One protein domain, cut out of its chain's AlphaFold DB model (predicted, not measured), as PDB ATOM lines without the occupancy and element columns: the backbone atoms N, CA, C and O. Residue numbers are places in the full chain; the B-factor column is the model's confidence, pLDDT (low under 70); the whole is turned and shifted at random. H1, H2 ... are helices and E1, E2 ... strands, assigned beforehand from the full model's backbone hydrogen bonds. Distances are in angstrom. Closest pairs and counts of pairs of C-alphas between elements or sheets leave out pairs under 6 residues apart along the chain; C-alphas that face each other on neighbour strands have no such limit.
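This is residues 52 to 212 and 402 to 428 of the 440 residues of the protein "Hypothetical protein" of Rotaria sp. Silwood1 (UniProt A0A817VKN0). A long rod has a twisted four-stranded sheet toward one end and a long helical hairpin, H2 and H3, reaching out at the other. Two short helices, H4 and H5, each cover part of the sheet. The printed part has 188 residues, with five named helices and four named strands in the order H1 E1 E2 H2 H3 E3 E4 H4 H5, class mixed; the sheet order is E1 E2 E3 E4, all antiparallel. It is only just loose, close to extended, with a radius of gyration of the C-alphas of 23.7 A and spans of 87 by 39 by 30 A.

E1, residues 61 to 72, and E2, residues 79 to 89, form a hairpin, with N 67 and O 84 2.8 A apart. E2 neighbours E3, residues 180 to 188, with N 83 and O 185 at 2.9 A. E3 and E4, residues 195 to 202, form a hairpin, with N 184 and O 198 at 2.8 A. H4, residues 402 to 411, and H5, residues 418 to 427, are on one face of the sheet, giving two layers, at heights of 8.3 A and 9.6 A; their closest C-alphas are Ser 406 to Val 201, 6.2 A, and Tyr 424 to Pro 66, 6.7 A. H1, residues 57 to 60, only grazes the sheet. H2, residues 94 to 115, and H3, residues 122 to 155, touch as a helical hairpin at a shallow tilt of 21 degrees, opposite ways, with C-alphas of Ile 111 and Ile 132 closest at 5.6 A; neither is on the sheet. H2, H3, H4 and H5 have every O i to N i+4 pair within hydrogen-bond range; H1 is too short for one.

E1 begins at C-alpha 61 (153.225, 191.758, 153.398), bends by 67 degrees at residue 64 and measures 31.2 A; E2 measures 31.9 A. H3 measures 49.9 A, from C-alpha 122 (170.895, 174.252, 103.986); H2 measures 31.3 A. H5 ends at C-alpha 427 (155.647, 199.530, 170.943).

The C-alphas of His 76 and Asp 122 are farthest apart, 87.5 A. Residues 213 to 401 are not printed; C-alphas 212 and 402 are 22.7 A apart across the cut. The link H3 to E3 is long, 24 residues. Mean pLDDT of the printed part is 79.7, with 36 residues under 70, among them 411 to 428.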
ATOM      1  N   ASP A  52     141.539 178.395 149.789       35.47
ATOM      2  CA  ASP A  52     140.253 179.041 149.448       35.47
ATOM      3  C   ASP A  52     139.681 180.042 150.496       35.47
ATOM      4  O   ASP A  52     138.546 180.520 150.373       35.47
ATOM      5  N   GLU A  53     140.461 180.415 151.511       42.22
ATOM      6  CA  GLU A  53     140.118 181.405 152.528       42.22
ATOM      7  C   GLU A  53     140.560 182.832 152.155       42.22
ATOM      8  O   GLU A  53     141.490 183.081 151.387       42.22
ATOM      9  N   LYS A  54     139.852 183.812 152.726       49.66
ATOM     10  CA  LYS A  54     140.108 185.253 152.595       49.66
ATOM     11  C   LYS A  54     141.604 185.581 152.722       49.66
ATOM     12  O   LYS A  54     142.178 185.420 153.795       49.66
ATOM     13  N   ILE A  55     142.202 186.134 151.661       49.97
ATOM     14  CA  ILE A  55     143.618 186.534 151.650       49.97
ATOM     15  C   ILE A  55     143.892 187.538 152.785       49.97
ATOM     16  O   ILE A  55     143.325 188.639 152.809       49.97
ATOM     17  N   ASN A  56     144.766 187.157 153.721       63.84
ATOM     18  CA  ASN A  56     145.176 187.982 154.856       63.84
ATOM     19  C   ASN A  56     146.375 188.860 154.466       63.84
ATOM     20  O   ASN A  56     147.317 188.397 153.823       63.84
ATOM     21  N   LEU A  57     146.384 190.122 154.901       67.12
ATOM     22  CA  LEU A  57     147.480 191.053 154.636       67.12
ATOM     23  C   LEU A  57     148.845 190.524 155.117       67.12
ATOM     24  O   LEU A  57     149.847 190.777 154.459       67.12
ATOM     25  N   GLN A  58     148.882 189.745 156.205       68.00
ATOM     26  CA  GLN A  58     150.111 189.123 156.728       68.00
ATOM     27  C   GLN A  58     150.712 188.054 155.795       68.00
ATOM     28  O   GLN A  58     151.895 187.746 155.907       68.00
ATOM     29  N   GLN A  59     149.921 187.488 154.877       70.81
ATOM     30  CA  GLN A  59     150.415 186.552 153.857       70.81
ATOM     31  C   GLN A  59     151.043 187.291 152.668       70.81
ATOM     32  O   GLN A  59     151.889 186.740 151.969       70.81
ATOM     33  N   ILE A  60     150.632 188.540 152.431       75.50
ATOM     34  CA  ILE A  60     151.091 189.353 151.298       75.50
ATOM     35  C   ILE A  60     152.279 190.229 151.710       75.50
ATOM     36  O   ILE A  60     153.227 190.391 150.942       75.50
ATOM     37  N   ALA A  61     152.232 190.815 152.906       81.56
ATOM     38  CA  ALA A  61     153.225 191.758 153.398       81.56
ATOM     39  C   ALA A  61     153.706 191.387 154.806       81.56
ATOM     40  O   ALA A  61     152.931 190.912 155.635       81.56
ATOM     41  N   ASN A  62     154.987 191.631 155.081       83.75
ATOM     42  CA  ASN A  62     155.631 191.335 156.361       83.75
ATOM     43  C   ASN A  62     156.574 192.483 156.784       83.75
ATOM     44  O   ASN A  62     156.602 193.533 156.141       83.75
ATOM     45  N   ASN A  63     157.332 192.317 157.873       84.12
ATOM     46  CA  ASN A  63     158.260 193.321 158.409       84.12
ATOM     47  C   ASN A  63     157.569 194.667 158.695       84.12
ATOM     48  O   ASN A  63     158.026 195.731 158.280       84.12
ATOM     49  N   PHE A  64     156.433 194.612 159.400       82.00
ATOM     50  CA  PHE A  64     155.637 195.794 159.721       82.00
ATOM     51  C   PHE A  64     156.380 196.750 160.666       82.00
ATOM     52  O   PHE A  64     156.763 196.387 161.778       82.00
ATOM     53  N   LEU A  65     156.522 198.002 160.241       80.88
ATOM     54  CA  LEU A  65     157.152 199.087 160.985       80.88
ATOM     55  C   LEU A  65     156.118 200.189 161.276       80.88
ATOM     56  O   LEU A  65     155.786 200.962 160.368       80.88
ATOM     57  N   PRO A  66     155.604 200.285 162.519       76.19
ATOM     58  CA  PRO A  66     154.656 201.322 162.911       76.19
ATOM     59  C   PRO A  66     155.334 202.669 163.191       76.19
ATOM     60  O   PRO A  66     156.432 202.740 163.747       76.19
ATOM     61  N   ARG A  67     154.637 203.755 162.853       79.19
ATOM     62  CA  ARG A  67     154.906 205.133 163.281       79.19
ATOM     63  C   ARG A  67     153.596 205.810 163.647       79.19
ATOM     64  O   ARG A  67     152.584 205.587 162.990       79.19
ATOM     65  N   TYR A  68     153.627 206.651 164.669       77.19
ATOM     66  CA  TYR A  68     152.461 207.387 165.139       77.19
ATOM     67  C   TYR A  68     152.659 208.885 164.961       77.19
ATOM     68  O   TYR A  68     153.750 209.402 165.205       77.19
ATOM     69  N   PHE A  69     151.590 209.561 164.564       80.88
ATOM     70  CA  PHE A  69     151.526 211.004 164.440       80.88
ATOM     71  C   PHE A  69     150.214 211.505 165.044       80.88
ATOM     72  O   PHE A  69     149.153 210.945 164.781       80.88
ATOM     73  N   GLU A  70     150.287 212.589 165.809       82.88
ATOM     74  CA  GLU A  70     149.121 213.300 166.330       82.88
ATOM     75  C   GLU A  70     149.103 214.717 165.747       82.88
ATOM     76  O   GLU A  70     150.099 215.443 165.814       82.88
ATOM     77  N   PHE A  71     147.966 215.119 165.183       83.38
ATOM     78  CA  PHE A  71     147.758 216.450 164.623       83.38
ATOM     79  C   PHE A  71     146.595 217.148 165.326       83.38
ATOM     80  O   PHE A  71     145.534 216.569 165.547       83.38
ATOM     81  N   GLN A  72     146.781 218.424 165.652       82.88
ATOM     82  CA  GLN A  72     145.700 219.284 166.130       82.88
ATOM     83  C   GLN A  72     144.830 219.687 164.938       82.88
ATOM     84  O   GLN A  72     145.357 220.133 163.915       82.88
ATOM     85  N   THR A  73     143.514 219.516 165.048       77.94
ATOM     86  CA  THR A  73     142.586 219.972 164.005       77.94
ATOM     87  C   THR A  73     142.199 221.439 164.224       77.94
ATOM     88  O   THR A  73     142.454 222.004 165.286       77.94
ATOM     89  N   ARG A  74     141.624 222.084 163.197       77.06
ATOM     90  CA  ARG A  74     141.153 223.481 163.297       77.06
ATOM     91  C   ARG A  74     139.962 223.632 164.247       77.06
ATOM     92  O   ARG A  74     139.761 224.715 164.784       77.06
ATOM     93  N   ASP A  75     139.218 222.553 164.465       71.38
ATOM     94  CA  ASP A  75     138.116 222.516 165.413       71.38
ATOM     95  C   ASP A  75     138.697 222.387 166.824       71.38
ATOM     96  O   ASP A  75     139.278 221.359 167.187       71.38
ATOM     97  N   HIS A  76     138.577 223.457 167.610       59.03
ATOM     98  CA  HIS A  76     139.109 223.542 168.967       59.03
ATOM     99  C   HIS A  76     138.710 222.311 169.805       59.03
ATOM    100  O   HIS A  76     137.546 222.135 170.156       59.03
ATOM    101  N   GLY A  77     139.693 221.457 170.118       67.94
ATOM    102  CA  GLY A  77     139.543 220.292 171.000       67.94
ATOM    103  C   GLY A  77     139.595 218.918 170.320       67.94
ATOM    104  O   GLY A  77     139.752 217.924 171.024       67.94
ATOM    105  N   LYS A  78     139.531 218.822 168.982       74.06
ATOM    106  CA  LYS A  78     139.643 217.529 168.278       74.06
ATOM    107  C   LYS A  78     141.072 217.250 167.808       74.06
ATOM    108  O   LYS A  78     141.704 218.071 167.137       74.06
ATOM    109  N   LYS A  79     141.561 216.048 168.114       80.19
ATOM    110  CA  LYS A  79     142.849 215.517 167.647       80.19
ATOM    111  C   LYS A  79     142.641 214.558 166.478       80.19
ATOM    112  O   LYS A  79     141.654 213.824 166.438       80.19
ATOM    113  N   LEU A  80     143.573 214.568 165.536       83.19
ATOM    114  CA  LEU A  80     143.664 213.603 164.451       83.19
ATOM    115  C   LEU A  80     144.850 212.684 164.723       83.19
ATOM    116  O   LEU A  80     145.997 213.133 164.739       83.19
ATOM    117  N   ASN A  81     144.569 211.401 164.898       79.06
ATOM    118  CA  ASN A  81     145.572 210.390 165.184       79.06
ATOM    119  C   ASN A  81     145.839 209.597 163.905       79.06
ATOM    120  O   ASN A  81     144.910 209.088 163.275       79.06
ATOM    121  N   VAL A  82     147.106 209.514 163.505       81.50
ATOM    122  CA  VAL A  82     147.537 208.812 162.296       81.50
ATOM    123  C   VAL A  82     148.570 207.756 162.662       81.50
ATOM    124  O   VAL A  82     149.671 208.075 163.109       81.50
ATOM    125  N   VAL A  83     148.242 206.490 162.421       78.31
ATOM    126  CA  VAL A  83     149.198 205.381 162.485       78.31
ATOM    127  C   VAL A  83     149.636 205.048 161.067       78.31
ATOM    128  O   VAL A  83     148.822 204.669 160.233       78.31
ATOM    129  N   GLN A  84     150.929 205.173 160.794       83.25
ATOM    130  CA  GLN A  84     151.551 204.702 159.565       83.25
ATOM    131  C   GLN A  84     152.178 203.330 159.811       83.25
ATOM    132  O   GLN A  84     153.041 203.194 160.672       83.25
ATOM    133  N   LEU A  85     151.794 202.330 159.027       81.62
ATOM    134  CA  LEU A  85     152.428 201.015 158.983       81.62
ATOM    135  C   LEU A  85     153.138 200.866 157.642       81.62
ATOM    136  O   LEU A  85     152.500 200.893 156.592       81.62
ATOM    137  N   MET A  86     154.461 200.724 157.671       86.81
ATOM    138  CA  MET A  86     155.221 200.299 156.496       86.81
ATOM    139  C   MET A  86     155.428 198.794 156.537       86.81
ATOM    140  O   MET A  86     155.712 198.260 157.600       86.81
ATOM    141  N   SER A  87     155.310 198.120 155.402       87.88
ATOM    142  CA  SER A  87     155.572 196.685 155.277       87.88
ATOM    143  C   SER A  87     156.202 196.355 153.930       87.88
ATOM    144  O   SER A  87     156.160 197.144 152.982       87.88
ATOM    145  N   GLU A  88     156.834 195.194 153.868       90.81
ATOM    146  CA  GLU A  88     157.597 194.696 152.731       90.81
ATOM    147  C   GLU A  88     156.824 193.565 152.047       90.81
ATOM    148  O   GLU A  88     156.222 192.730 152.721       90.81
ATOM    149  N   TYR A  89     156.828 193.537 150.712       91.31
ATOM    150  CA  TYR A  89     156.115 192.514 149.945       91.31
ATOM    151  C   TYR A  89     156.834 191.163 150.026       91.31
ATOM    152  O   TYR A  89     157.991 191.055 149.626       91.31
ATOM    153  N   VAL A  90     156.130 190.118 150.470       87.31
ATOM    154  CA  VAL A  90     156.692 188.760 150.591       87.31
ATOM    155  C   VAL A  90     157.126 188.209 149.230       87.31
ATOM    156  O   VAL A  90     158.138 187.525 149.131       87.31
ATOM    157  N   GLY A  91     156.411 188.554 148.157       86.69
ATOM    158  CA  GLY A  91     156.707 188.065 146.811       86.69
ATOM    159  C   GLY A  91     157.711 188.902 146.010       86.69
ATOM    160  O   GLY A  91     157.773 188.745 144.790       86.69
ATOM    161  N   ASN A  92     158.449 189.830 146.630       93.06
ATOM    162  CA  ASN A  92     159.291 190.785 145.899       93.06
ATOM    163  C   ASN A  92     160.432 190.120 145.109       93.06
ATOM    164  O   ASN A  92     160.801 190.620 144.048       93.06
ATOM    165  N   PHE A  93     160.974 189.004 145.604       92.19
ATOM    166  CA  PHE A  93     162.019 188.224 144.929       92.19
ATOM    167  C   PHE A  93     161.439 187.065 144.110       92.19
ATOM    168  O   PHE A  93     161.820 186.868 142.954       92.19
ATOM    169  N   SER A  94     160.450 186.354 144.660       87.94
ATOM    170  CA  SER A  94     159.817 185.210 143.995       87.94
ATOM    171  C   SER A  94     159.046 185.594 142.730       87.94
ATOM    172  O   SER A  94     159.057 184.839 141.763       87.94
ATOM    173  N   THR A  95     158.430 186.781 142.675       86.44
ATOM    174  CA  THR A  95     157.690 187.220 141.480       86.44
ATOM    175  C   THR A  95     158.618 187.401 140.264       86.44
ATOM    176  O   THR A  95     158.334 186.802 139.222       86.44
ATOM    177  N   PRO A  96     159.750 188.133 140.360       92.25
ATOM    178  CA  PRO A  96     160.779 188.141 139.318       92.25
ATOM    179  C   PRO A  96     161.313 186.752 138.945       92.25
ATOM    180  O   PRO A  96     161.493 186.474 137.762       92.25
ATOM    181  N   ILE A  97     161.532 185.860 139.919       89.56
ATOM    182  CA  ILE A  97     161.992 184.487 139.646       89.56
ATOM    183  C   ILE A  97     160.959 183.733 138.799       89.56
ATOM    184  O   ILE A  97     161.303 183.205 137.743       89.56
ATOM    185  N   CYS A  98     159.686 183.739 139.203       85.88
ATOM    186  CA  CYS A  98     158.596 183.111 138.456       85.88
ATOM    187  C   CYS A  98     158.463 183.695 137.042       85.88
ATOM    188  O   CYS A  98     158.239 182.957 136.078       85.88
ATOM    189  N   TYR A  99     158.631 185.014 136.903       85.31
ATOM    190  CA  TYR A  99     158.665 185.684 135.605       85.31
ATOM    191  C   TYR A  99     159.783 185.118 134.720       85.31
ATOM    192  O   TYR A  99     159.511 184.683 133.602       85.31
ATOM    193  N   LEU A 100     161.018 185.047 135.219       88.50
ATOM    194  CA  LEU A 100     162.161 184.525 134.462       88.50
ATOM    195  C   LEU A 100     162.010 183.028 134.134       88.50
ATOM    196  O   LEU A 100     162.235 182.627 132.991       88.50
ATOM    197  N   GLN A 101     161.536 182.213 135.079       86.62
ATOM    198  CA  GLN A 101     161.265 180.784 134.871       86.62
ATOM    199  C   GLN A 101     160.223 180.538 133.773       86.62
ATOM    200  O   GLN A 101     160.357 179.608 132.974       86.62
ATOM    201  N   PHE A 102     159.194 181.387 133.683       82.06
ATOM    202  CA  PHE A 102     158.217 181.313 132.598       82.06
ATOM    203  C   PHE A 102     158.875 181.503 131.222       82.06
ATOM    204  O   PHE A 102     158.538 180.792 130.267       82.06
ATOM    205  N   TYR A 103     159.835 182.426 131.114       78.38
ATOM    206  CA  TYR A 103     160.602 182.620 129.885       78.38
ATOM    207  C   TYR A 103     161.528 181.444 129.582       78.38
ATOM    208  O   TYR A 103     161.565 181.016 128.428       78.38
ATOM    209  N   LEU A 104     162.208 180.887 130.592       86.12
ATOM    210  CA  LEU A 104     163.053 179.698 130.439       86.12
ATOM    211  C   LEU A 104     162.263 178.516 129.876       86.12
ATOM    212  O   LEU A 104     162.579 178.021 128.796       86.12
ATOM    213  N   LYS A 105     161.141 178.163 130.514       82.19
ATOM    214  CA  LYS A 105     160.280 177.056 130.071       82.19
ATOM    215  C   LYS A 105     159.788 177.228 128.634       82.19
ATOM    216  O   LYS A 105     159.545 176.264 127.909       82.19
ATOM    217  N   ARG A 106     159.581 178.473 128.201       77.38
ATOM    218  CA  ARG A 106     159.171 178.777 126.827       77.38
ATOM    219  C   ARG A 106     160.340 178.709 125.843       77.38
ATOM    220  O   ARG A 106     160.119 178.291 124.708       77.38
ATOM    221  N   ALA A 107     161.533 179.128 126.255       80.19
ATOM    222  CA  ALA A 107     162.758 179.015 125.472       80.19
ATOM    223  C   ALA A 107     163.116 177.545 125.213       80.19
ATOM    224  O   ALA A 107     163.361 177.180 124.068       80.19
ATOM    225  N   GLU A 108     163.029 176.697 126.238       86.44
ATOM    226  CA  GLU A 108     163.240 175.247 126.136       86.44
ATOM    227  C   GLU A 108     162.273 174.606 125.138       86.44
ATOM    228  O   GLU A 108     162.697 173.949 124.193       86.44
ATOM    229  N   LYS A 109     160.968 174.893 125.267       80.62
ATOM    230  CA  LYS A 109     159.954 174.416 124.310       80.62
ATOM    231  C   LYS A 109     160.208 174.882 122.882       80.62
ATOM    232  O   LYS A 109     159.854 174.184 121.940       80.62
ATOM    233  N   PHE A 110     160.754 176.085 122.706       79.31
ATOM    234  CA  PHE A 110     161.094 176.583 121.378       79.31
ATOM    235  C   PHE A 110     162.287 175.830 120.784       79.31
ATOM    236  O   PHE A 110     162.240 175.506 119.603       79.31
ATOM    237  N   ILE A 111     163.322 175.550 121.582       83.19
ATOM    238  CA  ILE A 111     164.471 174.746 121.146       83.19
ATOM    239  C   ILE A 111     164.004 173.346 120.760       83.19
ATOM    240  O   ILE A 111     164.275 172.935 119.640       83.19
ATOM    241  N   GLN A 112     163.227 172.687 121.622       82.94
ATOM    242  CA  GLN A 112     162.663 171.369 121.340       82.94
ATOM    243  C   GLN A 112     161.875 171.376 120.021       82.94
ATOM    244  O   GLN A 112     162.152 170.588 119.126       82.94
ATOM    245  N   PHE A 113     160.950 172.328 119.859       77.75
ATOM    246  CA  PHE A 113     160.181 172.466 118.622       77.75
ATOM    247  C   PHE A 113     161.071 172.702 117.394       77.75
ATOM    248  O   PHE A 113     160.763 172.214 116.314       77.75
ATOM    249  N   ALA A 114     162.150 173.477 117.531       72.50
ATOM    250  CA  ALA A 114     163.074 173.733 116.435       72.50
ATOM    251  C   ALA A 114     163.872 172.473 116.064       72.50
ATOM    252  O   ALA A 114     164.022 172.186 114.880       72.50
ATOM    253  N   GLU A 115     164.354 171.721 117.051       84.56
ATOM    254  CA  GLU A 115     165.084 170.459 116.866       84.56
ATOM    255  C   GLU A 115     164.197 169.370 116.237       84.56
ATOM    256  O   GLU A 115     164.678 168.593 115.416       84.56
ATOM    257  N   GLU A 116     162.896 169.372 116.536       87.69
ATOM    258  CA  GLU A 116     161.888 168.475 115.950       87.69
ATOM    259  C   GLU A 116     161.456 168.866 114.523       87.69
ATOM    260  O   GLU A 116     160.704 168.127 113.881       87.69
ATOM    261  N   LEU A 117     161.915 170.009 113.989       75.56
ATOM    262  CA  LEU A 117     161.723 170.310 112.569       75.56
ATOM    263  C   LEU A 117     162.468 169.246 111.754       75.56
ATOM    264  O   LEU A 117     163.644 168.976 111.999       75.56
ATOM    265  N   GLY A 118     161.769 168.627 110.803       81.12
ATOM    266  CA  GLY A 118     162.337 167.621 109.905       81.12
ATOM    267  C   GLY A 118     163.474 168.169 109.028       81.12
ATOM    268  O   GLY A 118     163.985 169.260 109.275       81.12
ATOM    269  N   PRO A 119     163.896 167.437 107.986       83.88
ATOM    270  CA  PRO A 119     164.946 167.913 107.092       83.88
ATOM    271  C   PRO A 119     164.555 169.260 106.461       83.88
ATOM    272  O   PRO A 119     163.460 169.409 105.916       83.88
ATOM    273  N   LEU A 120     165.459 170.232 106.565       80.69
ATOM    274  CA  LEU A 120     165.328 171.588 106.034       80.69
ATOM    275  C   LEU A 120     166.360 171.804 104.918       80.69
ATOM    276  O   LEU A 120     167.331 171.055 104.818       80.69
ATOM    277  N   SER A 121     166.179 172.838 104.094       74.88
ATOM    278  CA  SER A 121     167.239 173.270 103.170       74.88
ATOM    279  C   SER A 121     168.457 173.808 103.934       74.88
ATOM    280  O   SER A 121     168.314 174.315 105.047       74.88
ATOM    281  N   ASP A 122     169.654 173.783 103.335       72.75
ATOM    282  CA  ASP A 122     170.895 174.252 103.986       72.75
ATOM    283  C   ASP A 122     170.767 175.666 104.576       72.75
ATOM    284  O   ASP A 122     171.212 175.954 105.690       72.75
ATOM    285  N   ARG A 123     170.091 176.565 103.850       68.00
ATOM    286  CA  ARG A 123     169.831 177.936 104.302       68.00
ATOM    287  C   ARG A 123     168.927 177.971 105.538       68.00
ATOM    288  O   ARG A 123     169.177 178.739 106.467       68.00
ATOM    289  N   GLU A 124     167.869 177.171 105.556       60.56
ATOM    290  CA  GLU A 124     166.937 177.073 106.685       60.56
ATOM    291  C   GLU A 124     167.576 176.389 107.894       60.56
ATOM    292  O   GLU A 124     167.311 176.784 109.032       60.56
ATOM    293  N   GLU A 125     168.474 175.437 107.658       77.44
ATOM    294  CA  GLU A 125     169.219 174.753 108.705       77.44
ATOM    295  C   GLU A 125     170.168 175.700 109.440       77.44
ATOM    296  O   GLU A 125     170.160 175.779 110.672       77.44
ATOM    297  N   ILE A 126     170.913 176.521 108.696       73.50
ATOM    298  CA  ILE A 126     171.748 177.584 109.273       73.50
ATOM    299  C   ILE A 126     170.895 178.528 110.136       73.50
ATOM    300  O   ILE A 126     171.300 178.940 111.230       73.50
ATOM    301  N   HIS A 127     169.680 178.854 109.686       69.06
ATOM    302  CA  HIS A 127     168.750 179.676 110.457       69.06
ATOM    303  C   HIS A 127     168.250 178.979 111.728       69.06
ATOM    304  O   HIS A 127     168.191 179.625 112.782       69.06
ATOM    305  N   ARG A 128     167.923 177.684 111.655       77.69
ATOM    306  CA  ARG A 128     167.527 176.869 112.806       77.69
ATOM    307  C   ARG A 128     168.624 176.860 113.867       77.69
ATOM    308  O   ARG A 128     168.359 177.231 115.013       77.69
ATOM    309  N   LEU A 129     169.854 176.526 113.481       83.31
ATOM    310  CA  LEU A 129     171.007 176.463 114.385       83.31
ATOM    311  C   LEU A 129     171.303 177.819 115.035       83.31
ATOM    312  O   LEU A 129     171.538 177.897 116.244       83.31
ATOM    313  N   SER A 130     171.216 178.910 114.266       75.62
ATOM    314  CA  SER A 130     171.373 180.268 114.796       75.62
ATOM    315  C   SER A 130     170.303 180.604 115.845       75.62
ATOM    316  O   SER A 130     170.629 181.102 116.925       75.62
ATOM    317  N   CYS A 131     169.035 180.265 115.581       70.88
ATOM    318  CA  CYS A 131     167.952 180.467 116.544       70.88
ATOM    319  C   CYS A 131     168.179 179.652 117.821       70.88
ATOM    320  O   CYS A 131     168.101 180.210 118.915       70.88
ATOM    321  N   ILE A 132     168.505 178.362 117.701       80.25
ATOM    322  CA  ILE A 132     168.787 177.492 118.852       80.25
ATOM    323  C   ILE A 132     169.921 178.076 119.700       80.25
ATOM    324  O   ILE A 132     169.778 178.190 120.916       80.25
ATOM    325  N   ARG A 133     171.016 178.523 119.075       85.50
ATOM    326  CA  ARG A 133     172.150 179.152 119.771       85.50
ATOM    327  C   ARG A 133     171.731 180.384 120.579       85.50
ATOM    328  O   ARG A 133     172.121 180.510 121.737       85.50
ATOM    329  N   ILE A 134     170.914 181.267 119.997       78.69
ATOM    330  CA  ILE A 134     170.402 182.466 120.684       78.69
ATOM    331  C   ILE A 134     169.569 182.074 121.913       78.69
ATOM    332  O   ILE A 134     169.748 182.644 122.988       78.69
ATOM    333  N   TYR A 135     168.674 181.092 121.777       80.56
ATOM    334  CA  TYR A 135     167.837 180.642 122.890       80.56
ATOM    335  C   TYR A 135     168.631 179.891 123.968       80.56
ATOM    336  O   TYR A 135     168.312 180.040 125.144       80.56
ATOM    337  N   LYS A 136     169.693 179.159 123.612       88.94
ATOM    338  CA  LYS A 136     170.610 178.544 124.587       88.94
ATOM    339  C   LYS A 136     171.345 179.600 125.419       88.94
ATOM    340  O   LYS A 136     171.365 179.492 126.640       88.94
ATOM    341  N   ASN A 137     171.857 180.661 124.787       86.62
ATOM    342  CA  ASN A 137     172.465 181.790 125.504       86.62
ATOM    343  C   ASN A 137     171.453 182.478 126.440       86.62
ATOM    344  O   ASN A 137     171.756 182.770 127.593       86.62
ATOM    345  N   PHE A 138     170.221 182.674 125.963       83.69
ATOM    346  CA  PHE A 138     169.140 183.234 126.769       83.69
ATOM    347  C   PHE A 138     168.823 182.377 128.000       83.69
ATOM    348  O   PHE A 138     168.708 182.917 129.098       83.69
ATOM    349  N   ILE A 139     168.714 181.055 127.822       90.12
ATOM    350  CA  ILE A 139     168.479 180.116 128.924       90.12
ATOM    351  C   ILE A 139     169.591 180.218 129.959       90.12
ATOM    352  O   ILE A 139     169.301 180.367 131.144       90.12
ATOM    353  N   GLN A 140     170.846 180.199 129.510       94.38
ATOM    354  CA  GLN A 140     171.995 180.327 130.395       94.38
ATOM    355  C   GLN A 140     171.916 181.624 131.215       94.38
ATOM    356  O   GLN A 140     171.864 181.574 132.442       94.38
ATOM    357  N   ARG A 141     171.803 182.781 130.549       90.81
ATOM    358  CA  ARG A 141     171.781 184.089 131.219       90.81
ATOM    359  C   ARG A 141     170.639 184.214 132.226       90.81
ATOM    360  O   ARG A 141     170.813 184.774 133.301       90.81
ATOM    361  N   TYR A 142     169.441 183.750 131.877       92.44
ATOM    362  CA  TYR A 142     168.282 183.875 132.764       92.44
ATOM    363  C   TYR A 142     168.344 182.904 133.942       92.44
ATOM    364  O   TYR A 142     167.865 183.247 135.020       92.44
ATOM    365  N   SER A 143     168.967 181.740 133.759       95.88
ATOM    366  CA  SER A 143     169.234 180.804 134.856       95.88
ATOM    367  C   SER A 143     170.224 181.408 135.853       95.88
ATOM    368  O   SER A 143     169.918 181.471 137.039       95.88
ATOM    369  N   GLU A 144     171.328 181.986 135.365       96.50
ATOM    370  CA  GLU A 144     172.312 182.706 136.192       96.50
ATOM    371  C   GLU A 144     171.665 183.863 136.984       96.50
ATOM    372  O   GLU A 144     171.953 184.066 138.163       96.50
ATOM    373  N   LEU A 145     170.739 184.609 136.366       95.69
ATOM    374  CA  LEU A 145     169.994 185.673 137.048       95.69
ATOM    375  C   LEU A 145     169.056 185.138 138.136       95.69
ATOM    376  O   LEU A 145     168.949 185.753 139.196       95.69
ATOM    377  N   ILE A 146     168.367 184.018 137.899       96.44
ATOM    378  CA  ILE A 146     167.506 183.389 138.913       96.44
ATOM    379  C   ILE A 146     168.344 182.973 140.121       96.44
ATOM    380  O   ILE A 146     167.987 183.323 141.246       96.44
ATOM    381  N   GLU A 147     169.466 182.293 139.889       97.44
ATOM    382  CA  GLU A 147     170.386 181.876 140.949       97.44
ATOM    383  C   GLU A 147     170.907 183.081 141.737       97.44
ATOM    384  O   GLU A 147     170.904 183.070 142.968       97.44
ATOM    385  N   ALA A 148     171.276 184.166 141.051       96.94
ATOM    386  CA  ALA A 148     171.736 185.385 141.703       96.94
ATOM    387  C   ALA A 148     170.647 186.060 142.556       96.94
ATOM    388  O   ALA A 148     170.941 186.549 143.651       96.94
ATOM    389  N   ILE A 149     169.393 186.080 142.093       96.19
ATOM    390  CA  ILE A 149     168.262 186.615 142.866       96.19
ATOM    391  C   ILE A 149     168.001 185.746 144.103       96.19
ATOM    392  O   ILE A 149     167.847 186.292 145.193       96.19
ATOM    393  N   GLN A 150     168.015 184.418 143.964       95.12
ATOM    394  CA  GLN A 150     167.828 183.482 145.080       95.12
ATOM    395  C   GLN A 150     168.960 183.583 146.112       95.12
ATOM    396  O   GLN A 150     168.716 183.650 147.319       95.12
ATOM    397  N   ALA A 151     170.210 183.661 145.650       95.38
ATOM    398  CA  ALA A 151     171.367 183.860 146.513       95.38
ATOM    399  C   ALA A 151     171.277 185.199 147.261       95.38
ATOM    400  O   ALA A 151     171.529 185.262 148.469       95.38
ATOM    401  N   HIS A 152     170.865 186.274 146.583       95.00
ATOM    402  CA  HIS A 152     170.642 187.570 147.227       95.00
ATOM    403  C   HIS A 152     169.540 187.496 148.289       95.00
ATOM    404  O   HIS A 152     169.788 187.897 149.423       95.00
ATOM    405  N   GLU A 153     168.385 186.905 147.971       91.81
ATOM    406  CA  GLU A 153     167.269 186.721 148.908       91.81
ATOM    407  C   GLU A 153     167.719 185.999 150.190       91.81
ATOM    408  O   GLU A 153     167.465 186.480 151.297       91.81
ATOM    409  N   SER A 154     168.496 184.918 150.057       89.31
ATOM    410  CA  SER A 154     169.025 184.166 151.206       89.31
ATOM    411  C   SER A 154     169.984 184.972 152.100       89.31
ATOM    412  O   SER A 154     170.091 184.712 153.299       89.31
ATOM    413  N   THR A 155     170.653 185.995 151.554       90.88
ATOM    414  CA  THR A 155     171.644 186.814 152.276       90.88
ATOM    415  C   THR A 155     171.080 188.143 152.786       90.88
ATOM    416  O   THR A 155     171.765 188.879 153.502       90.88
ATOM    417  N   CYS A 156     169.813 188.466 152.497       83.50
ATOM    418  CA  CYS A 156     169.213 189.769 152.799       83.50
ATOM    419  C   CYS A 156     168.968 190.075 154.292       83.50
ATOM    420  O   CYS A 156     168.484 191.169 154.607       83.50
ATOM    421  N   SER A 157     169.355 189.191 155.219       84.75
ATOM    422  CA  SER A 157     169.164 189.343 156.676       84.75
ATOM    423  C   SER A 157     167.694 189.576 157.060       84.75
ATOM    424  O   SER A 157     167.389 190.456 157.862       84.75
ATOM    425  N   GLY A 158     166.775 188.841 156.427       84.06
ATOM    426  CA  GLY A 158     165.332 188.936 156.680       84.06
ATOM    427  C   GLY A 158     164.614 190.107 155.997       84.06
ATOM    428  O   GLY A 158     163.405 190.236 156.158       84.06
ATOM    429  N   ARG A 159     165.315 190.948 155.222       90.31
ATOM    430  CA  ARG A 159     164.674 191.970 154.375       90.31
ATOM    431  C   ARG A 159     164.054 191.333 153.138       90.31
ATOM    432  O   ARG A 159     164.709 190.550 152.460       90.31
ATOM    433  N   LEU A 160     162.846 191.769 152.800       91.19
ATOM    434  CA  LEU A 160     162.063 191.287 151.661       91.19
ATOM    435  C   LEU A 160     162.030 192.304 150.510       91.19
ATOM    436  O   LEU A 160     161.162 192.253 149.650       91.19
ATOM    437  N   PHE A 161     162.964 193.258 150.474       92.94
ATOM    438  CA  PHE A 161     163.025 194.269 149.419       92.94
ATOM    439  C   PHE A 161     164.458 194.573 148.981       92.94
ATOM    440  O   PHE A 161     165.414 194.452 149.752       92.94
ATOM    441  N   ARG A 162     164.604 195.048 147.740       94.44
ATOM    442  CA  ARG A 162     165.876 195.557 147.217       94.44
ATOM    443  C   ARG A 162     166.059 197.022 147.594       94.44
ATOM    444  O   ARG A 162     165.209 197.867 147.301       94.44
ATOM    445  N   ARG A 163     167.203 197.354 148.192       93.00
ATOM    446  CA  ARG A 163     167.490 198.717 148.659       93.00
ATOM    447  C   ARG A 163     167.957 199.614 147.519       93.00
ATOM    448  O   ARG A 163     168.632 199.174 146.591       93.00
ATOM    449  N   SER A 164     167.720 200.917 147.646       92.25
ATOM    450  CA  SER A 164     168.167 201.913 146.658       92.25
ATOM    451  C   SER A 164     169.689 201.971 146.471       92.25
ATOM    452  O   SER A 164     170.153 202.326 145.389       92.25
ATOM    453  N   ILE A 165     170.477 201.597 147.487       93.50
ATOM    454  CA  ILE A 165     171.945 201.491 147.378       93.50
ATOM    455  C   ILE A 165     172.380 200.341 146.453       93.50
ATOM    456  O   ILE A 165     173.468 200.364 145.891       93.50
ATOM    457  N   GLU A 166     171.502 199.364 146.225       93.31
ATOM    458  CA  GLU A 166     171.737 198.185 145.387       93.31
ATOM    459  C   GLU A 166     171.249 198.396 143.944       93.31
ATOM    460  O   GLU A 166     171.216 197.456 143.147       93.31
ATOM    461  N   ARG A 167     170.880 199.633 143.572       91.94
ATOM    462  CA  ARG A 167     170.376 199.973 142.228       91.94
ATOM    463  C   ARG A 167     171.361 199.660 141.099       91.94
ATOM    464  O   ARG A 167     170.939 199.387 139.983       91.94
ATOM    465  N   MET A 168     172.661 199.684 141.396       92.62
ATOM    466  CA  MET A 168     173.720 199.433 140.415       92.62
ATOM    467  C   MET A 168     174.085 197.951 140.267       92.62
ATOM    468  O   MET A 168     174.906 197.647 139.414       92.62
ATOM    469  N   LYS A 169     173.494 197.044 141.059       93.75
ATOM    470  CA  LYS A 169     173.715 195.594 140.941       93.75
ATOM    471  C   LYS A 169     172.905 195.027 139.761       93.75
ATOM    472  O   LYS A 169     171.668 195.046 139.857       93.75
ATOM    473  N   PRO A 170     173.536 194.595 138.655       92.50
ATOM    474  CA  PRO A 170     172.823 194.077 137.488       92.50
ATOM    475  C   PRO A 170     172.188 192.705 137.744       92.50
ATOM    476  O   PRO A 170     171.132 192.410 137.193       92.50
ATOM    477  N   GLU A 171     172.767 191.894 138.629       93.81
ATOM    478  CA  GLU A 171     172.362 190.498 138.841       93.81
ATOM    479  C   GLU A 171     170.954 190.395 139.446       93.81
ATOM    480  O   GLU A 171     170.196 189.475 139.162       93.81
ATOM    481  N   ILE A 172     170.562 191.408 140.222       94.69
ATOM    482  CA  ILE A 172     169.234 191.528 140.842       94.69
ATOM    483  C   ILE A 172     168.394 192.638 140.204       94.69
ATOM    484  O   ILE A 172     167.461 193.161 140.819       94.69
ATOM    485  N   ALA A 173     168.723 193.046 138.972       95.12
ATOM    486  CA  ALA A 173     168.076 194.178 138.320       95.12
ATOM    487  C   ALA A 173     166.559 193.995 138.175       95.12
ATOM    488  O   ALA A 173     165.829 194.969 138.327       95.12
ATOM    489  N   HIS A 174     166.091 192.763 137.965       95.06
ATOM    490  CA  HIS A 174     164.678 192.405 137.802       95.06
ATOM    491  C   HIS A 174     163.831 192.611 139.068       95.06
ATOM    492  O   HIS A 174     162.607 192.713 138.971       95.06
ATOM    493  N   VAL A 175     164.478 192.695 140.236       96.25
ATOM    494  CA  VAL A 175     163.824 192.932 141.523       96.25
ATOM    495  C   VAL A 175     163.533 194.431 141.679       96.25
ATOM    496  O   VAL A 175     164.460 195.250 141.548       96.25
ATOM    497  N   PRO A 176     162.277 194.819 141.976       96.06
ATOM    498  CA  PRO A 176     161.920 196.214 142.187       96.06
ATOM    499  C   PRO A 176     162.633 196.829 143.392       96.06
ATOM    500  O   PRO A 176     162.832 196.192 144.426       96.06
ATOM    501  N   ILE A 177     163.014 198.099 143.252       94.50
ATOM    502  CA  ILE A 177     163.693 198.859 144.303       94.50
ATOM    503  C   ILE A 177     162.648 199.487 145.221       94.50
ATOM    504  O   ILE A 177     161.740 200.160 144.739       94.50
ATOM    505  N   ASN A 178     162.831 199.348 146.537       94.19
ATOM    506  CA  ASN A 178     162.029 200.036 147.554       94.19
ATOM    507  C   ASN A 178     160.514 199.798 147.389       94.19
ATOM    508  O   ASN A 178     159.728 200.746 147.452       94.19
ATOM    509  N   LEU A 179     160.126 198.546 147.116       95.50
ATOM    510  CA  LEU A 179     158.726 198.135 147.027       95.50
ATOM    511  C   LEU A 179     158.155 197.918 148.432       95.50
ATOM    512  O   LEU A 179     158.536 196.971 149.120       95.50
ATOM    513  N   HIS A 180     157.226 198.778 148.838       94.00
ATOM    514  CA  HIS A 180     156.618 198.735 150.166       94.00
ATOM    515  C   HIS A 180     155.128 199.039 150.118       94.00
ATOM    516  O   HIS A 180     154.683 199.877 149.332       94.00
ATOM    517  N   LEU A 181     154.373 198.422 151.022       90.44
ATOM    518  CA  LEU A 181     153.034 198.877 151.368       90.44
ATOM    519  C   LEU A 181     153.141 199.875 152.518       90.44
ATOM    520  O   LEU A 181     153.698 199.577 153.574       90.44
ATOM    521  N   GLN A 182     152.573 201.051 152.306       90.19
ATOM    522  CA  GLN A 182     152.343 202.071 153.305       90.19
ATOM    523  C   GLN A 182     150.847 202.142 153.599       90.19
ATOM    524  O   GLN A 182     150.050 202.545 152.755       90.19
ATOM    525  N   GLN A 183     150.476 201.789 154.818       83.81
ATOM    526  CA  GLN A 183     149.106 201.855 155.294       83.81
ATOM    527  C   GLN A 183     148.968 202.977 156.323       83.81
ATOM    528  O   GLN A 183     149.801 203.108 157.217       83.81
ATOM    529  N   LEU A 184     147.935 203.805 156.184       83.38
ATOM    530  CA  LEU A 184     147.596 204.882 157.107       83.38
ATOM    531  C   LEU A 184     146.259 204.568 157.769       83.38
ATOM    532  O   LEU A 184     145.254 204.390 157.086       83.38
ATOM    533  N   LEU A 185     146.246 204.536 159.095       79.38
ATOM    534  CA  LEU A 185     145.034 204.475 159.896       79.38
ATOM    535  C   LEU A 185     144.815 205.856 160.472       79.38
ATOM    536  O   LEU A 185     145.675 206.364 161.186       79.38
ATOM    537  N   VAL A 186     143.677 206.447 160.153       82.38
ATOM    538  CA  VAL A 186     143.332 207.804 160.557       82.38
ATOM    539  C   VAL A 186     142.093 207.734 161.435       82.38
ATOM    540  O   VAL A 186     141.064 207.231 160.986       82.38
ATOM    541  N   SER A 187     142.181 208.231 162.667       80.31
ATOM    542  CA  SER A 187     141.030 208.405 163.559       80.31
ATOM    543  C   SER A 187     140.901 209.851 164.019       80.31
ATOM    544  O   SER A 187     141.896 210.559 164.192       80.31
ATOM    545  N   SER A 188     139.659 210.291 164.213       75.12
ATOM    546  CA  SER A 188     139.349 211.579 164.833       75.12
ATOM    547  C   SER A 188     138.934 211.338 166.282       75.12
ATOM    548  O   SER A 188     137.974 210.616 166.535       75.12
ATOM    549  N   GLY A 189     139.663 211.926 167.229       67.00
ATOM    550  CA  GLY A 189     139.446 211.729 168.662       67.00
ATOM    551  C   GLY A 189     139.962 210.392 169.204       67.00
ATOM    552  O   GLY A 189     140.709 209.666 168.538       67.00
ATOM    553  N   ASP A 190     139.562 210.098 170.442       60.31
ATOM    554  CA  ASP A 190     140.022 208.934 171.210       60.31
ATOM    555  C   ASP A 190     139.223 207.658 170.914       60.31
ATOM    556  O   ASP A 190     139.551 206.605 171.451       60.31
ATOM    557  N   ASP A 191     138.188 207.730 170.065       58.25
ATOM    558  CA  ASP A 191     137.350 206.577 169.743       58.25
ATOM    559  C   ASP A 191     138.020 205.674 168.682       58.25
ATOM    560  O   ASP A 191     138.109 206.035 167.500       58.25
ATOM    561  N   PRO A 192     138.473 204.466 169.064       53.38
ATOM    562  CA  PRO A 192     139.083 203.509 168.150       53.38
ATOM    563  C   PRO A 192     138.112 202.947 167.092       53.38
ATOM    564  O   PRO A 192     138.553 202.314 166.129       53.38
ATOM    565  N   SER A 193     136.799 203.130 167.239       57.16
ATOM    566  CA  SER A 193     135.802 202.587 166.309       57.16
ATOM    567  C   SER A 193     135.640 203.416 165.024       57.16
ATOM    568  O   SER A 193     135.262 202.866 163.987       57.16
ATOM    569  N   GLN A 194     136.014 204.703 165.036       63.47
ATOM    570  CA  GLN A 194     135.901 205.626 163.896       63.47
ATOM    571  C   GLN A 194     137.232 205.780 163.143       63.47
ATOM    572  O   GLN A 194     137.855 206.845 163.131       63.47
ATOM    573  N   ARG A 195     137.700 204.689 162.523       70.88
ATOM    574  CA  ARG A 195     138.975 204.650 161.785       70.88
ATOM    575  C   ARG A 195     138.772 204.508 160.283       70.88
ATOM    576  O   ARG A 195     138.136 203.559 159.827       70.88
ATOM    577  N   SER A 196     139.430 205.378 159.525       80.12
ATOM    578  CA  SER A 196     139.613 205.235 158.079       80.12
ATOM    579  C   SER A 196     140.969 204.603 157.782       80.12
ATOM    580  O   SER A 196     141.971 204.948 158.410       80.12
ATOM    581  N   ILE A 197     141.009 203.684 156.818       77.00
ATOM    582  CA  ILE A 197     142.223 202.980 156.399       77.00
ATOM    583  C   ILE A 197     142.554 203.384 154.963       77.00
ATOM    584  O   ILE A 197     141.711 203.253 154.079       77.00
ATOM    585  N   TYR A 198     143.788 203.820 154.727       84.62
ATOM    586  CA  TYR A 198     144.307 204.136 153.399       84.62
ATOM    587  C   TYR A 198     145.524 203.267 153.102       84.62
ATOM    588  O   TYR A 198     146.495 203.294 153.854       84.62
ATOM    589  N   ASN A 199     145.488 202.529 151.995       83.31
ATOM    590  CA  ASN A 199     146.597 201.692 151.543       83.31
ATOM    591  C   ASN A 199     147.283 202.345 150.342       83.31
ATOM    592  O   ASN A 199     146.623 202.749 149.388       83.31
ATOM    593  N   MET A 200     148.610 202.416 150.375       88.94
ATOM    594  CA  MET A 200     149.440 202.951 149.303       88.94
ATOM    595  C   MET A 200     150.599 201.999 149.036       88.94
ATOM    596  O   MET A 200     151.425 201.760 149.912       88.94
ATOM    597  N   VAL A 201     150.692 201.473 147.819       91.06
ATOM    598  CA  VAL A 201     151.882 200.740 147.381       91.06
ATOM    599  C   VAL A 201     152.869 201.735 146.785       91.06
ATOM    600  O   VAL A 201     152.522 202.542 145.925       91.06
ATOM    601  N   THR A 202     154.103 201.691 147.269       92.12
ATOM    602  CA  THR A 202     155.204 202.553 146.832       92.12
ATOM    603  C   THR A 202     156.287 201.706 146.192       92.12
ATOM    604  O   THR A 202     156.559 200.599 146.645       92.12
ATOM    605  N   LEU A 203     156.889 202.225 145.127       93.38
ATOM    606  CA  LEU A 203     157.894 201.546 144.319       93.38
ATOM    607  C   LEU A 203     158.873 202.597 143.778       93.38
ATOM    608  O   LEU A 203     158.455 203.660 143.318       93.38
ATOM    609  N   GLY A 204     160.172 202.293 143.774       91.38
ATOM    610  CA  GLY A 204     161.155 203.046 142.999       91.38
ATOM    611  C   GLY A 204     160.932 202.857 141.498       91.38
ATOM    612  O   GLY A 204     160.768 201.728 141.043       91.38
ATOM    613  N   ALA A 205     160.943 203.953 140.733       89.62
ATOM    614  CA  ALA A 205     160.604 203.955 139.308       89.62
ATOM    615  C   ALA A 205     161.240 202.774 138.540       89.62
ATOM    616  O   ALA A 205     162.470 202.617 138.608       89.62
ATOM    617  N   PRO A 206     160.431 201.968 137.814       90.69
ATOM    618  CA  PRO A 206     160.945 200.866 137.027       90.69
ATOM    619  C   PRO A 206     161.993 201.331 136.025       90.69
ATOM    620  O   PRO A 206     161.694 202.118 135.125       90.69
ATOM    621  N   ALA A 207     163.229 200.877 136.194       86.75
ATOM    622  CA  ALA A 207     164.334 201.258 135.335       86.75
ATOM    623  C   ALA A 207     165.535 200.323 135.485       86.75
ATOM    624  O   ALA A 207     165.730 199.628 136.489       86.75
ATOM    625  N   VAL A 208     166.397 200.387 134.475       87.31
ATOM    626  CA  VAL A 208     167.661 199.652 134.406       87.31
ATOM    627  C   VAL A 208     168.786 200.576 134.845       87.31
ATOM    628  O   VAL A 208     169.594 201.052 134.047       87.31
ATOM    629  N   HIS A 209     168.792 200.883 136.141       85.00
ATOM    630  CA  HIS A 209     169.666 201.896 136.747       85.00
ATOM    631  C   HIS A 209     171.157 201.653 136.471       85.00
ATOM    632  O   HIS A 209     171.907 202.607 136.271       85.00
ATOM    633  N   HIS A 210     171.583 200.389 136.396       85.69
ATOM    634  CA  HIS A 210     172.977 200.029 136.124       85.69
ATOM    635  C   HIS A 210     173.423 200.317 134.682       85.69
ATOM    636  O   HIS A 210     174.609 200.534 134.449       85.69
ATOM    637  N   SER A 211     172.499 200.346 133.716       78.44
ATOM    638  CA  SER A 211     172.843 200.381 132.287       78.44
ATOM    639  C   SER A 211     173.128 201.794 131.749       78.44
ATOM    640  O   SER A 211     173.484 201.953 130.583       78.44
ATOM    641  N   ARG A 212     173.023 202.836 132.595       70.62
ATOM    642  CA  ARG A 212     173.127 204.264 132.218       70.62
ATOM    643  C   ARG A 212     172.192 204.609 131.029       70.62
ATOM    644  O   ARG A 212     171.572 203.753 130.399       70.62
ATOM    645  N   CYS A 402     155.074 195.006 141.195       92.25
ATOM    646  CA  CYS A 402     154.307 196.035 141.900       92.25
ATOM    647  C   CYS A 402     152.804 195.943 141.622       92.25
ATOM    648  O   CYS A 402     151.993 196.111 142.533       92.25
ATOM    649  N   LEU A 403     152.420 195.633 140.385       86.62
ATOM    650  CA  LEU A 403     151.023 195.446 140.022       86.62
ATOM    651  C   LEU A 403     150.404 194.243 140.745       86.62
ATOM    652  O   LEU A 403     149.330 194.378 141.324       86.62
ATOM    653  N   ILE A 404     151.089 193.095 140.757       81.50
ATOM    654  CA  ILE A 404     150.644 191.895 141.483       81.50
ATOM    655  C   ILE A 404     150.495 192.208 142.972       81.50
ATOM    656  O   ILE A 404     149.465 191.881 143.563       81.50
ATOM    657  N   PHE A 405     151.470 192.898 143.566       87.38
ATOM    658  CA  PHE A 405     151.382 193.322 144.960       87.38
ATOM    659  C   PHE A 405     150.184 194.251 145.206       87.38
ATOM    660  O   PHE A 405     149.407 194.021 146.126       87.38
ATOM    661  N   SER A 406     149.983 195.250 144.346       84.75
ATOM    662  CA  SER A 406     148.877 196.210 144.455       84.75
ATOM    663  C   SER A 406     147.511 195.535 144.358       84.75
ATOM    664  O   SER A 406     146.634 195.809 145.173       84.75
ATOM    665  N   ILE A 407     147.338 194.615 143.406       76.81
ATOM    666  CA  ILE A 407     146.108 193.826 143.264       76.81
ATOM    667  C   ILE A 407     145.907 192.937 144.494       76.81
ATOM    668  O   ILE A 407     144.807 192.889 145.031       76.81
ATOM    669  N   SER A 408     146.965 192.294 144.992       75.19
ATOM    670  CA  SER A 408     146.890 191.452 146.193       75.19
ATOM    671  C   SER A 408     146.457 192.255 147.424       75.19
ATOM    672  O   SER A 408     145.595 191.809 148.175       75.19
ATOM    673  N   VAL A 409     146.985 193.470 147.604       77.94
ATOM    674  CA  VAL A 409     146.574 194.382 148.684       77.94
ATOM    675  C   VAL A 409     145.114 194.813 148.524       77.94
ATOM    676  O   VAL A 409     144.381 194.814 149.510       77.94
ATOM    677  N   LEU A 410     144.671 195.145 147.307       75.44
ATOM    678  CA  LEU A 410     143.273 195.515 147.034       75.44
ATOM    679  C   LEU A 410     142.294 194.369 147.314       75.44
ATOM    680  O   LEU A 410     141.204 194.606 147.823       75.44
ATOM    681  N   LEU A 411     142.686 193.139 146.980       68.50
ATOM    682  CA  LEU A 411     141.890 191.932 147.186       68.50
ATOM    683  C   LEU A 411     141.945 191.415 148.630       68.50
ATOM    684  O   LEU A 411     141.090 190.626 149.031       68.50
ATOM    685  N   SER A 412     142.931 191.833 149.425       69.69
ATOM    686  CA  SER A 412     143.016 191.434 150.828       69.69
ATOM    687  C   SER A 412     141.816 191.991 151.602       69.69
ATOM    688  O   SER A 412     141.610 193.196 151.715       69.69
ATOM    689  N   SER A 413     140.978 191.092 152.119       51.81
ATOM    690  CA  SER A 413     139.677 191.435 152.723       51.81
ATOM    691  C   SER A 413     139.764 191.715 154.228       51.81
ATOM    692  O   SER A 413     138.755 191.734 154.935       51.81
ATOM    693  N   VAL A 414     140.973 191.944 154.745       52.12
ATOM    694  CA  VAL A 414     141.246 191.996 156.182       52.12
ATOM    695  C   VAL A 414     141.676 193.404 156.593       52.12
ATOM    696  O   VAL A 414     142.766 193.874 156.268       52.12
ATOM    697  N   LYS A 415     140.806 194.064 157.375       53.91
ATOM    698  CA  LYS A 415     141.197 195.133 158.305       53.91
ATOM    699  C   LYS A 415     142.298 194.553 159.192       53.91
ATOM    700  O   LYS A 415     142.094 193.468 159.722       53.91
ATOM    701  N   ILE A 416     143.435 195.242 159.289       50.91
ATOM    702  CA  ILE A 416     144.606 194.892 160.112       50.91
ATOM    703  C   ILE A 416     144.243 193.975 161.282       50.91
ATOM    704  O   ILE A 416     143.373 194.322 162.081       50.91
ATOM    705  N   SER A 417     144.924 192.832 161.391       50.22
ATOM    706  CA  SER A 417     144.736 191.937 162.529       50.22
ATOM    707  C   SER A 417     144.942 192.714 163.833       50.22
ATOM    708  O   SER A 417     145.844 193.554 163.933       50.22
ATOM    709  N   ASP A 418     144.155 192.400 164.864       51.19
ATOM    710  CA  ASP A 418     144.313 192.958 166.216       51.19
ATOM    711  C   ASP A 418     145.759 192.859 166.731       51.19
ATOM    712  O   ASP A 418     146.146 193.571 167.647       51.19
ATOM    713  N   GLN A 419     146.588 192.003 166.133       45.06
ATOM    714  CA  GLN A 419     148.015 191.861 166.379       45.06
ATOM    715  C   GLN A 419     148.854 193.080 165.967       45.06
ATOM    716  O   GLN A 419     149.739 193.463 166.726       45.06
ATOM    717  N   ALA A 420     148.594 193.725 164.822       48.84
ATOM    718  CA  ALA A 420     149.325 194.945 164.451       48.84
ATOM    719  C   ALA A 420     148.861 196.147 165.294       48.84
ATOM    720  O   ALA A 420     149.664 197.015 165.638       48.84
ATOM    721  N   TRP A 421     147.590 196.143 165.716       51.47
ATOM    722  CA  TRP A 421     147.082 197.063 166.737       51.47
ATOM    723  C   TRP A 421     147.688 196.790 168.127       51.47
ATOM    724  O   TRP A 421     148.069 197.716 168.837       51.47
ATOM    725  N   LYS A 422     147.864 195.522 168.514       53.16
ATOM    726  CA  LYS A 422     148.577 195.133 169.740       53.16
ATOM    727  C   LYS A 422     150.043 195.555 169.684       53.16
ATOM    728  O   LYS A 422     150.512 196.139 170.649       53.16
ATOM    729  N   LEU A 423     150.727 195.358 168.552       49.94
ATOM    730  CA  LEU A 423     152.090 195.851 168.319       49.94
ATOM    731  C   LEU A 423     152.161 197.377 168.475       49.94
ATOM    732  O   LEU A 423     153.065 197.869 169.148       49.94
ATOM    733  N   TYR A 424     151.178 198.115 167.945       53.50
ATOM    734  CA  TYR A 424     150.993 199.546 168.210       53.50
ATOM    735  C   TYR A 424     150.895 199.847 169.718       53.50
ATOM    736  O   TYR A 424     151.721 200.613 170.214       53.50
ATOM    737  N   MET A 425     149.991 199.186 170.454       50.22
ATOM    738  CA  MET A 425     149.813 199.390 171.905       50.22
ATOM    739  C   MET A 425     151.074 199.052 172.715       50.22
ATOM    740  O   MET A 425     151.369 199.720 173.700       50.22
ATOM    741  N   THR A 426     151.841 198.037 172.306       46.41
ATOM    742  CA  THR A 426     153.051 197.597 173.023       46.41
ATOM    743  C   THR A 426     154.322 198.356 172.641       46.41
ATOM    744  O   THR A 426     155.277 198.357 173.411       46.41
ATOM    745  N   SER A 427     154.383 198.985 171.461       50.66
ATOM    746  CA  SER A 427     155.647 199.530 170.943       50.66
ATOM    747  C   SER A 427     156.083 200.850 171.587       50.66
ATOM    748  O   SER A 427     157.255 201.196 171.454       50.66
ATOM    749  N   GLY A 428     155.187 201.583 172.269       45.59
ATOM    750  CA  GLY A 428     155.489 202.771 173.094       45.59
ATOM    751  C   GLY A 428     156.207 203.943 172.399       45.59
ATOM    752  O   GLY A 428     156.458 204.971 173.021       45.59
TER     753      GLY A 428